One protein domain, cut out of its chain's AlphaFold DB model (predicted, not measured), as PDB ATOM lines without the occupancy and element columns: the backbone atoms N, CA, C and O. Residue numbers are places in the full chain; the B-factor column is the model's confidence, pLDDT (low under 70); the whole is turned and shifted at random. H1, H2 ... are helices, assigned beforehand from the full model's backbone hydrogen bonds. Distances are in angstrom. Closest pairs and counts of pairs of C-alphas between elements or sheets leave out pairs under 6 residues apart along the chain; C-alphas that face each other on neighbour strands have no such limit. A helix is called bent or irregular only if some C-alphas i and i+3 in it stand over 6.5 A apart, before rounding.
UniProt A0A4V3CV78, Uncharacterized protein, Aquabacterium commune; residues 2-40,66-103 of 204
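Overview. This is residues 2 to 40 and 66 to 103 of the 204 residues of an uncharacterized protein of Aquabacterium commune (UniProt A0A4V3CV78). One long helix, H1, is met part way along by the corner of a V made by the short helix H2 and the longer helix H3; the three form an open, flat frame with few contacts. Residues 2 to 24 and 34 to 40 of H1 and residues 86 to 103 of H3 stick out free. The printed part has 77 residues with three named helices, in the order H1, H2, H3, and no named strand; its class is all helix. It is extended, with a radius of gyration of the C-alphas of 21.2 A and spans of 70 by 42 by 15 A.

Arrangement. H1, residues 2 to 40, touches H2, residues 66 to 77, with residues 25 to 29 alone, and H2 touches it with residues 75 to 76 alone. Their closest C-alphas, those of Gly 29 and Val 76, are 6.1 A apart. The two helices run opposite ways at a shallow tilt of 30 degrees. H2 and H3, residues 79 to 103, touch only at the corner by their tight link, Gly 78. Their closest C-alphas, those of Ala 74 and Leu 82, are 6.2 A apart. They run opposite ways at a steep tilt of 54 degrees. H1 and H3 are apart. In H2 every O i to N i+4 pair is within hydrogen-bond range; in H1 31 of 35 are, and in H3 20 of 21.

Along the chain. H1 begins at C-alpha 2, (-19.014, -36.945, 66.280), and is 54.9 A long from first to last C-alpha. It is neither bent nor irregular, but only just: C-alphas 12 and 15 are 6.1 A apart. H2 is 16.2 A long and begins at C-alpha 66, (-37.309, -42.165, 12.908). H3 is 37.3 A long and ends at C-alpha 103, (-60.713, -63.290, 15.628).

Size, cuts and confidence. The two C-alphas farthest apart, those of Thr 2 and Thr 103, are 70.7 A apart. Residues 41 to 65 are not printed, and C-alphas 40 and 66 are 20.1 A apart across the cut. The mean pLDDT of the printed part is 78.8; residues 39 to 40 and 71 to 81 are under 70.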
ATOM      1  N   THR A   2     -19.689 -36.988  67.601       81.56
ATOM      2  CA  THR A   2     -19.014 -36.945  66.280       81.56
ATOM      3  C   THR A   2     -19.511 -37.980  65.256       81.56
ATOM      4  O   THR A   2     -19.747 -37.636  64.102       81.56
ATOM      5  N   ARG A   3     -19.775 -39.226  65.675       79.62
ATOM      6  CA  ARG A   3     -20.275 -40.293  64.779       79.62
ATOM      7  C   ARG A   3     -21.691 -40.048  64.233       79.62
ATOM      8  O   ARG A   3     -22.023 -40.550  63.164       79.62
ATOM      9  N   PHE A   4     -22.523 -39.283  64.945       78.94
ATOM     10  CA  PHE A   4     -23.897 -38.984  64.521       78.94
ATOM     11  C   PHE A   4     -23.916 -37.917  63.416       78.94
ATOM     12  O   PHE A   4     -24.561 -38.096  62.385       78.94
ATOM     13  N   LEU A   5     -23.100 -36.869  63.572       82.94
ATOM     14  CA  LEU A   5     -22.909 -35.829  62.554       82.94
ATOM     15  C   LEU A   5     -22.315 -36.391  61.251       82.94
ATOM     16  O   LEU A   5     -22.674 -35.955  60.158       82.94
ATOM     17  N   GLN A   6     -21.451 -37.404  61.353       80.12
ATOM     18  CA  GLN A   6     -20.836 -38.051  60.193       80.12
ATOM     19  C   GLN A   6     -21.846 -38.867  59.365       80.12
ATOM     20  O   GLN A   6     -21.787 -38.851  58.136       80.12
ATOM     21  N   ARG A   7     -22.819 -39.526  60.017       77.12
ATOM     22  CA  ARG A   7     -23.892 -40.267  59.327       77.12
ATOM     23  C   ARG A   7     -24.887 -39.338  58.632       77.12
ATOM     24  O   ARG A   7     -25.272 -39.616  57.502       77.12
ATOM     25  N   LEU A   8     -25.240 -38.213  59.258       78.62
ATOM     26  CA  LEU A   8     -26.109 -37.201  58.645       78.62
ATOM     27  C   LEU A   8     -25.484 -36.587  57.380       78.62
ATOM     28  O   LEU A   8     -26.175 -36.422  56.378       78.62
ATOM     29  N   ARG A   9     -24.169 -36.325  57.385       81.31
ATOM     30  CA  ARG A   9     -23.456 -35.814  56.198       81.31
ATOM     31  C   ARG A   9     -23.518 -36.774  55.010       81.31
ATOM     32  O   ARG A   9     -23.805 -36.341  53.900       81.31
ATOM     33  N   LEU A  10     -23.286 -38.069  55.229       79.69
ATOM     34  CA  LEU A  10     -23.285 -39.059  54.144       79.69
ATOM     35  C   LEU A  10     -24.685 -39.274  53.548       79.69
ATOM     36  O   LEU A  10     -24.815 -39.426  52.332       79.69
ATOM     37  N   SER A  11     -25.730 -39.224  54.379       84.62
ATOM     38  CA  SER A  11     -27.113 -39.388  53.919       84.62
ATOM     39  C   SER A  11     -27.604 -38.237  53.040       84.62
ATOM     40  O   SER A  11     -28.384 -38.488  52.129       84.62
ATOM     41  N   CYS A  12     -27.131 -37.003  53.254       86.38
ATOM     42  CA  CYS A  12     -27.470 -35.867  52.385       86.38
ATOM     43  C   CYS A  12     -26.623 -35.807  51.104       86.38
ATOM     44  O   CYS A  12     -27.107 -35.344  50.074       86.38
ATOM     45  N   LEU A  13     -25.380 -36.295  51.135       92.38
ATOM     46  CA  LEU A  13     -24.501 -36.281  49.958       92.38
ATOM     47  C   LEU A  13     -24.962 -37.256  48.870       92.38
ATOM     48  O   LEU A  13     -24.860 -36.955  47.684       92.38
ATOM     49  N   ARG A  14     -25.507 -38.411  49.262       88.81
ATOM     50  CA  ARG A  14     -25.950 -39.447  48.323       88.81
ATOM     51  C   ARG A  14     -27.058 -38.989  47.355       88.81
ATOM     52  O   ARG A  14     -26.858 -39.157  46.155       88.81
ATOM     53  N   PRO A  15     -28.189 -38.401  47.796       93.38
ATOM     54  CA  PRO A  15     -29.201 -37.895  46.871       93.38
ATOM     55  C   PRO A  15     -28.665 -36.743  46.018       93.38
ATOM     56  O   PRO A  15     -29.004 -36.655  44.842       93.38
ATOM     57  N   TRP A  16     -27.781 -35.902  46.566       95.25
ATOM     58  CA  TRP A  16     -27.168 -34.812  45.810       95.25
ATOM     59  C   TRP A  16     -26.285 -35.327  44.663       95.25
ATOM     60  O   TRP A  16     -26.426 -34.872  43.532       95.25
ATOM     61  N   MET A  17     -25.450 -36.344  44.907       93.56
ATOM     62  CA  MET A  17     -24.655 -36.989  43.854       93.56
ATOM     63  C   MET A  17     -25.523 -37.619  42.759       93.56
ATOM     64  O   MET A  17     -25.175 -37.526  41.584       93.56
ATOM     65  N   VAL A  18     -26.653 -38.238  43.121       92.94
ATOM     66  CA  VAL A  18     -27.594 -38.799  42.135       92.94
ATOM     67  C   VAL A  18     -28.171 -37.691  41.257       92.94
ATOM     68  O   VAL A  18     -28.194 -37.844  40.040       92.94
ATOM     69  N   TRP A  19     -28.561 -36.556  41.839       95.94
ATOM     70  CA  TRP A  19     -29.042 -35.404  41.072       95.94
ATOM     71  C   TRP A  19     -27.981 -34.830  40.134       95.94
ATOM     72  O   TRP A  19     -28.284 -34.560  38.973       95.94
ATOM     73  N   VAL A  20     -26.734 -34.702  40.595       94.94
ATOM     74  CA  VAL A  20     -25.616 -34.263  39.745       94.94
ATOM     75  C   VAL A  20     -25.410 -35.227  38.576       94.94
ATOM     76  O   VAL A  20     -25.263 -34.776  37.446       94.94
ATOM     77  N   LEU A  21     -25.458 -36.541  38.812       90.44
ATOM     78  CA  LEU A  21     -25.303 -37.540  37.753       90.44
ATOM     79  C   LEU A  21     -26.454 -37.483  36.735       90.44
ATOM     80  O   LEU A  21     -26.209 -37.484  35.530       90.44
ATOM     81  N   VAL A  22     -27.698 -37.379  37.215       91.44
ATOM     82  CA  VAL A  22     -28.895 -37.256  36.367       91.44
ATOM     83  C   VAL A  22     -28.838 -35.998  35.499       91.44
ATOM     84  O   VAL A  22     -29.255 -36.051  34.346       91.44
ATOM     85  N   LEU A  23     -28.292 -34.890  36.011       92.25
ATOM     86  CA  LEU A  23     -28.111 -33.649  35.249       92.25
ATOM     87  C   LEU A  23     -26.886 -33.678  34.322       92.25
ATOM     88  O   LEU A  23     -26.919 -33.066  33.257       92.25
ATOM     89  N   ALA A  24     -25.821 -34.397  34.678       90.25
ATOM     90  CA  ALA A  24     -24.619 -34.505  33.851       90.25
ATOM     91  C   ALA A  24     -24.845 -35.349  32.585       90.25
ATOM     92  O   ALA A  24     -24.289 -35.025  31.536       90.25
ATOM     93  N   LEU A  25     -25.682 -36.395  32.655       82.19
ATOM     94  CA  LEU A  25     -26.009 -37.245  31.501       82.19
ATOM     95  C   LEU A  25     -26.552 -36.470  30.281       82.19
ATOM     96  O   LEU A  25     -25.991 -36.632  29.197       82.19
ATOM     97  N   PRO A  26     -27.603 -35.632  30.396       85.00
ATOM     98  CA  PRO A  26     -28.130 -34.893  29.255       85.00
ATOM     99  C   PRO A  26     -27.132 -33.855  28.738       85.00
ATOM    100  O   PRO A  26     -27.032 -33.685  27.527       85.00
ATOM    101  N   VAL A  27     -26.348 -33.217  29.614       85.19
ATOM    102  CA  VAL A  27     -25.306 -32.265  29.191       85.19
ATOM    103  C   VAL A  27     -24.244 -32.976  28.350       85.19
ATOM    104  O   VAL A  27     -23.943 -32.532  27.244       85.19
ATOM    105  N   HIS A  28     -23.745 -34.128  28.808       80.75
ATOM    106  CA  HIS A  28     -22.786 -34.923  28.036       80.75
ATOM    107  C   HIS A  28     -23.378 -35.481  26.737       80.75
ATOM    108  O   HIS A  28     -22.700 -35.485  25.708       80.75
ATOM    109  N   GLY A  29     -24.640 -35.916  26.764       80.12
ATOM    110  CA  GLY A  29     -25.352 -36.389  25.578       80.12
ATOM    111  C   GLY A  29     -25.488 -35.298  24.517       80.12
ATOM    112  O   GLY A  29     -25.149 -35.525  23.355       80.12
ATOM    113  N   VAL A  30     -25.901 -34.092  24.921       79.19
ATOM    114  CA  VAL A  30     -26.028 -32.934  24.023       79.19
ATOM    115  C   VAL A  30     -24.671 -32.522  23.468       79.19
ATOM    116  O   VAL A  30     -24.580 -32.283  22.269       79.19
ATOM    117  N   SER A  31     -23.604 -32.506  24.274       77.25
ATOM    118  CA  SER A  31     -22.255 -32.201  23.777       77.25
ATOM    119  C   SER A  31     -21.781 -33.195  22.719       77.25
ATOM    120  O   SER A  31     -21.203 -32.777  21.721       77.25
ATOM    121  N   ASN A  32     -22.053 -34.493  22.881       75.38
ATOM    122  CA  ASN A  32     -21.670 -35.495  21.885       75.38
ATOM    123  C   ASN A  32     -22.469 -35.341  20.579       75.38
ATOM    124  O   ASN A  32     -21.906 -35.442  19.493       75.38
ATOM    125  N   VAL A  33     -23.765 -35.024  20.672       74.44
ATOM    126  CA  VAL A  33     -24.588 -34.698  19.495       74.44
ATOM    127  C   VAL A  33     -24.080 -33.426  18.817       74.44
ATOM    128  O   VAL A  33     -23.942 -33.408  17.598       74.44
ATOM    129  N   LEU A  34     -23.734 -32.389  19.584       77.75
ATOM    130  CA  LEU A  34     -23.166 -31.156  19.039       77.75
ATOM    131  C   LEU A  34     -21.837 -31.425  18.330       77.75
ATOM    132  O   LEU A  34     -21.623 -30.916  17.238       77.75
ATOM    133  N   LEU A  35     -20.970 -32.259  18.910       75.25
ATOM    134  CA  LEU A  35     -19.706 -32.670  18.295       75.25
ATOM    135  C   LEU A  35     -19.918 -33.525  17.041       75.25
ATOM    136  O   LEU A  35     -19.136 -33.414  16.105       75.25
ATOM    137  N   GLN A  36     -20.973 -34.334  16.966       72.69
ATOM    138  CA  GLN A  36     -21.322 -35.046  15.734       72.69
ATOM    139  C   GLN A  36     -21.840 -34.086  14.661       72.69
ATOM    140  O   GLN A  36     -21.396 -34.151  13.518       72.69
ATOM    141  N   VAL A  37     -22.726 -33.159  15.026       71.44
ATOM    142  CA  VAL A  37     -23.291 -32.170  14.097       71.44
ATOM    143  C   VAL A  37     -22.222 -31.191  13.605       71.44
ATOM    144  O   VAL A  37     -22.177 -30.891  12.418       71.44
ATOM    145  N   MET A  38     -21.342 -30.715  14.487       72.94
ATOM    146  CA  MET A  38     -20.310 -29.732  14.147       72.94
ATOM    147  C   MET A  38     -19.002 -30.360  13.656       72.94
ATOM    148  O   MET A  38     -18.322 -29.765  12.828       72.94
ATOM    149  N   GLY A  39     -18.629 -31.541  14.156       55.31
ATOM    150  CA  GLY A  39     -17.339 -32.182  13.881       55.31
ATOM    151  C   GLY A  39     -17.372 -33.234  12.771       55.31
ATOM    152  O   GLY A  39     -16.389 -33.380  12.051       55.31
ATOM    153  N   ALA A  40     -18.493 -33.939  12.564       52.25
ATOM    154  CA  ALA A  40     -18.614 -34.898  11.456       52.25
ATOM    155  C   ALA A  40     -19.082 -34.248  10.139       52.25
ATOM    156  O   ALA A  40     -18.994 -34.875   9.084       52.25
ATOM    157  N   ARG A  66     -37.367 -40.926  12.112       71.00
ATOM    158  CA  ARG A  66     -37.309 -42.165  12.908       71.00
ATOM    159  C   ARG A  66     -35.871 -42.625  13.147       71.00
ATOM    160  O   ARG A  66     -35.549 -43.093  14.241       71.00
ATOM    161  N   ARG A  67     -34.999 -42.469  12.147       73.88
ATOM    162  CA  ARG A  67     -33.572 -42.805  12.250       73.88
ATOM    163  C   ARG A  67     -32.845 -41.879  13.226       73.88
ATOM    164  O   ARG A  67     -32.113 -42.373  14.085       73.88
ATOM    165  N   THR A  68     -33.098 -40.573  13.156       72.31
ATOM    166  CA  THR A  68     -32.514 -39.585  14.077       72.31
ATOM    167  C   THR A  68     -32.945 -39.855  15.517       72.31
ATOM    168  O   THR A  68     -32.107 -39.918  16.416       72.31
ATOM    169  N   LEU A  69     -34.231 -40.138  15.734       71.81
ATOM    170  CA  LEU A  69     -34.772 -40.452  17.058       71.81
ATOM    171  C   LEU A  69     -34.162 -41.740  17.633       71.81
ATOM    172  O   LEU A  69     -33.758 -41.771  18.793       71.81
ATOM    173  N   ARG A  70     -33.996 -42.779  16.803       70.12
ATOM    174  CA  ARG A  70     -33.342 -44.034  17.211       70.12
ATOM    175  C   ARG A  70     -31.872 -43.817  17.583       70.12
ATOM    176  O   ARG A  70     -31.416 -44.396  18.564       70.12
ATOM    177  N   SER A  71     -31.152 -42.961  16.856       65.25
ATOM    178  CA  SER A  71     -29.754 -42.627  17.172       65.25
ATOM    179  C   SER A  71     -29.603 -41.821  18.471       65.25
ATOM    180  O   SER A  71     -28.681 -42.082  19.239       65.25
ATOM    181  N   LEU A  72     -30.549 -40.923  18.768       67.44
ATOM    182  CA  LEU A  72     -30.605 -40.170  20.028       67.44
ATOM    183  C   LEU A  72     -30.911 -41.076  21.225       67.44
ATOM    184  O   LEU A  72     -30.292 -40.961  22.277       67.44
ATOM    185  N   VAL A  73     -31.842 -42.019  21.071       67.44
ATOM    186  CA  VAL A  73     -32.143 -42.991  22.132       67.44
ATOM    187  C   VAL A  73     -30.947 -43.915  22.371       67.44
ATOM    188  O   VAL A  73     -30.606 -44.184  23.520       67.44
ATOM    189  N   ALA A  74     -30.268 -44.349  21.307       64.25
ATOM    190  CA  ALA A  74     -29.061 -45.166  21.407       64.25
ATOM    191  C   ALA A  74     -27.926 -44.452  22.155       64.25
ATOM    192  O   ALA A  74     -27.231 -45.073  22.960       64.25
ATOM    193  N   SER A  75     -27.745 -43.151  21.897       65.44
ATOM    194  CA  SER A  75     -26.677 -42.358  22.510       65.44
ATOM    195  C   SER A  75     -26.943 -42.036  23.982       65.44
ATOM    196  O   SER A  75     -25.993 -41.957  24.756       65.44
ATOM    197  N   VAL A  76     -28.212 -41.900  24.383       68.44
ATOM    198  CA  VAL A  76     -28.599 -41.586  25.770       68.44
ATOM    199  C   VAL A  76     -28.734 -42.838  26.637       68.44
ATOM    200  O   VAL A  76     -28.329 -42.830  27.797       68.44
ATOM    201  N   ALA A  77     -29.308 -43.914  26.100       69.62
ATOM    202  CA  ALA A  77     -29.698 -45.081  26.890       69.62
ATOM    203  C   ALA A  77     -28.718 -46.268  26.766       69.62
ATOM    204  O   ALA A  77     -28.847 -47.269  27.474       69.62
ATOM    205  N   GLY A  78     -27.706 -46.141  25.905       66.06
ATOM    206  CA  GLY A  78     -26.682 -47.154  25.673       66.06
ATOM    207  C   GLY A  78     -27.173 -48.351  24.842       66.06
ATOM    208  O   GLY A  78     -28.372 -48.504  24.589       66.06
ATOM    209  N   PRO A  79     -26.257 -49.243  24.413       64.62
ATOM    210  CA  PRO A  79     -26.575 -50.356  23.508       64.62
ATOM    211  C   PRO A  79     -27.671 -51.304  24.028       64.62
ATOM    212  O   PRO A  79     -28.446 -51.847  23.243       64.62
ATOM    213  N   GLY A  80     -27.776 -51.475  25.352       61.97
ATOM    214  CA  GLY A  80     -28.766 -52.360  25.976       61.97
ATOM    215  C   GLY A  80     -30.210 -51.848  25.903       61.97
ATOM    216  O   GLY A  80     -31.143 -52.646  25.846       61.97
ATOM    217  N   ALA A  81     -30.426 -50.532  25.844       69.38
ATOM    218  CA  ALA A  81     -31.775 -49.971  25.787       69.38
ATOM    219  C   ALA A  81     -32.444 -50.166  24.421       69.38
ATOM    220  O   ALA A  81     -33.655 -50.373  24.351       69.38
ATOM    221  N   LEU A  82     -31.661 -50.171  23.337       75.75
ATOM    222  CA  LEU A  82     -32.184 -50.507  22.012       75.75
ATOM    223  C   LEU A  82     -32.660 -51.963  21.942       75.75
ATOM    224  O   LEU A  82     -33.728 -52.216  21.392       75.75
ATOM    225  N   GLN A  83     -31.942 -52.902  22.571       74.75
ATOM    226  CA  GLN A  83     -32.393 -54.296  22.665       74.75
ATOM    227  C   GLN A  83     -33.714 -54.427  23.437       74.75
ATOM    228  O   GLN A  83     -34.564 -55.243  23.076       74.75
ATOM    229  N   LEU A  84     -33.933 -53.609  24.471       74.50
ATOM    230  CA  LEU A  84     -35.202 -53.594  25.202       74.50
ATOM    231  C   LEU A  84     -36.368 -53.117  24.314       74.50
ATOM    232  O   LEU A  84     -37.454 -53.693  24.342       74.50
ATOM    233  N   ILE A  85     -36.138 -52.091  23.491       76.44
ATOM    234  CA  ILE A  85     -37.146 -51.580  22.551       76.44
ATOM    235  C   ILE A  85     -37.447 -52.624  21.473       76.44
ATOM    236  O   ILE A  85     -38.616 -52.896  21.202       76.44
ATOM    237  N   ASP A  86     -36.418 -53.253  20.903       78.75
ATOM    238  CA  ASP A  86     -36.595 -54.278  19.870       78.75
ATOM    239  C   ASP A  86     -37.326 -55.518  20.423       78.75
ATOM    240  O   ASP A  86     -38.221 -56.055  19.768       78.75
ATOM    241  N   THR A  87     -37.032 -55.935  21.661       78.12
ATOM    242  CA  THR A  87     -37.745 -57.049  22.317       78.12
ATOM    243  C   THR A  87     -39.196 -56.707  22.651       78.12
ATOM    244  O   THR A  87     -40.071 -57.559  22.467       78.12
ATOM    245  N   MET A  88     -39.494 -55.473  23.073       80.12
ATOM    246  CA  MET A  88     -40.881 -55.020  23.243       80.12
ATOM    247  C   MET A  88     -41.637 -54.995  21.915       80.12
ATOM    248  O   MET A  88     -42.763 -55.484  21.858       80.12
ATOM    249  N   HIS A  89     -41.024 -54.490  20.844       80.88
ATOM    250  CA  HIS A  89     -41.660 -54.432  19.525       80.88
ATOM    251  C   HIS A  89     -41.931 -55.835  18.963       80.88
ATOM    252  O   HIS A  89     -43.027 -56.114  18.476       80.88
ATOM    253  N   ALA A  90     -40.974 -56.757  19.102       80.88
ATOM    254  CA  ALA A  90     -41.155 -58.155  18.714       80.88
ATOM    255  C   ALA A  90     -42.283 -58.835  19.510       80.88
ATOM    256  O   ALA A  90     -43.069 -59.606  18.950       80.88
ATOM    257  N   ARG A  91     -42.388 -58.529  20.810       88.69
ATOM    258  CA  ARG A  91     -43.461 -59.031  21.675       88.69
ATOM    259  C   ARG A  91     -44.823 -58.476  21.261       88.69
ATOM    260  O   ARG A  91     -45.775 -59.247  21.213       88.69
ATOM    261  N   ASP A  92     -44.916 -57.192  20.936       87.25
ATOM    262  CA  ASP A  92     -46.168 -56.558  20.508       87.25
ATOM    263  C   ASP A  92     -46.687 -57.161  19.192       87.25
ATOM    264  O   ASP A  92     -47.831 -57.604  19.109       87.25
ATOM    265  N   HIS A  93     -45.802 -57.354  18.207       78.88
ATOM    266  CA  HIS A  93     -46.143 -58.065  16.969       78.88
ATOM    267  C   HIS A  93     -46.556 -59.527  17.196       78.88
ATOM    268  O   HIS A  93     -47.382 -60.069  16.460       78.88
ATOM    269  N   ALA A  94     -45.984 -60.204  18.195       83.75
ATOM    270  CA  ALA A  94     -46.418 -61.551  18.558       83.75
ATOM    271  C   ALA A  94     -47.833 -61.550  19.163       83.75
ATOM    272  O   ALA A  94     -48.634 -62.422  18.826       83.75
ATOM    273  N   TRP A  95     -48.163 -60.559  19.999       86.88
ATOM    274  CA  TRP A  95     -49.507 -60.398  20.562       86.88
ATOM    275  C   TRP A  95     -50.551 -60.055  19.506       86.88
ATOM    276  O   TRP A  95     -51.629 -60.646  19.525       86.88
ATOM    277  N   GLN A  96     -50.222 -59.172  18.563       86.31
ATOM    278  CA  GLN A  96     -51.101 -58.828  17.442       86.31
ATOM    279  C   GLN A  96     -51.448 -60.070  16.612       86.31
ATOM    280  O   GLN A  96     -52.626 -60.378  16.444       86.31
ATOM    281  N   ARG A  97     -50.448 -60.874  16.225       79.56
ATOM    282  CA  ARG A  97     -50.683 -62.140  15.504       79.56
ATOM    283  C   ARG A  97     -51.534 -63.126  16.303       79.56
ATOM    284  O   ARG A  97     -52.410 -63.786  15.752       79.56
ATOM    285  N   ALA A  98     -51.297 -63.237  17.610       81.56
ATOM    286  CA  ALA A  98     -52.096 -64.107  18.470       81.56
ATOM    287  C   ALA A  98     -53.551 -63.624  18.613       81.56
ATOM    288  O   ALA A  98     -54.449 -64.448  18.793       81.56
ATOM    289  N   ALA A  99     -53.791 -62.312  18.548       83.75
ATOM    290  CA  ALA A  99     -55.131 -61.733  18.558       83.75
ATOM    291  C   ALA A  99     -55.855 -61.958  17.221       83.75
ATOM    292  O   ALA A  99     -57.000 -62.403  17.233       83.75
ATOM    293  N   GLU A 100     -55.172 -61.758  16.091       79.06
ATOM    294  CA  GLU A 100     -55.710 -62.016  14.744       79.06
ATOM    295  C   GLU A 100     -56.120 -63.485  14.552       79.06
ATOM    296  O   GLU A 100     -57.189 -63.780  14.012       79.06
ATOM    297  N   LEU A 101     -55.324 -64.424  15.077       80.06
ATOM    298  CA  LEU A 101     -55.657 -65.854  15.061       80.06
ATOM    299  C   LEU A 101     -56.917 -66.186  15.879       80.06
ATOM    300  O   LEU A 101     -57.602 -67.163  15.578       80.06
ATOM    301  N   LYS A 102     -57.242 -65.396  16.912       80.31
ATOM    302  CA  LYS A 102     -58.455 -65.593  17.724       80.31
ATOM    303  C   LYS A 102     -59.702 -65.014  17.063       80.31
ATOM    304  O   LYS A 102     -60.789 -65.537  17.295       80.31
ATOM    305  N   THR A 103     -59.569 -63.949  16.273       79.88
ATOM    306  CA  THR A 103     -60.713 -63.290  15.628       79.88
ATOM    307  C   THR A 103     -61.149 -63.979  14.334       79.88
ATOM    308  O   THR A 103     -62.325 -63.889  13.983       79.88
TER     309      THR A 103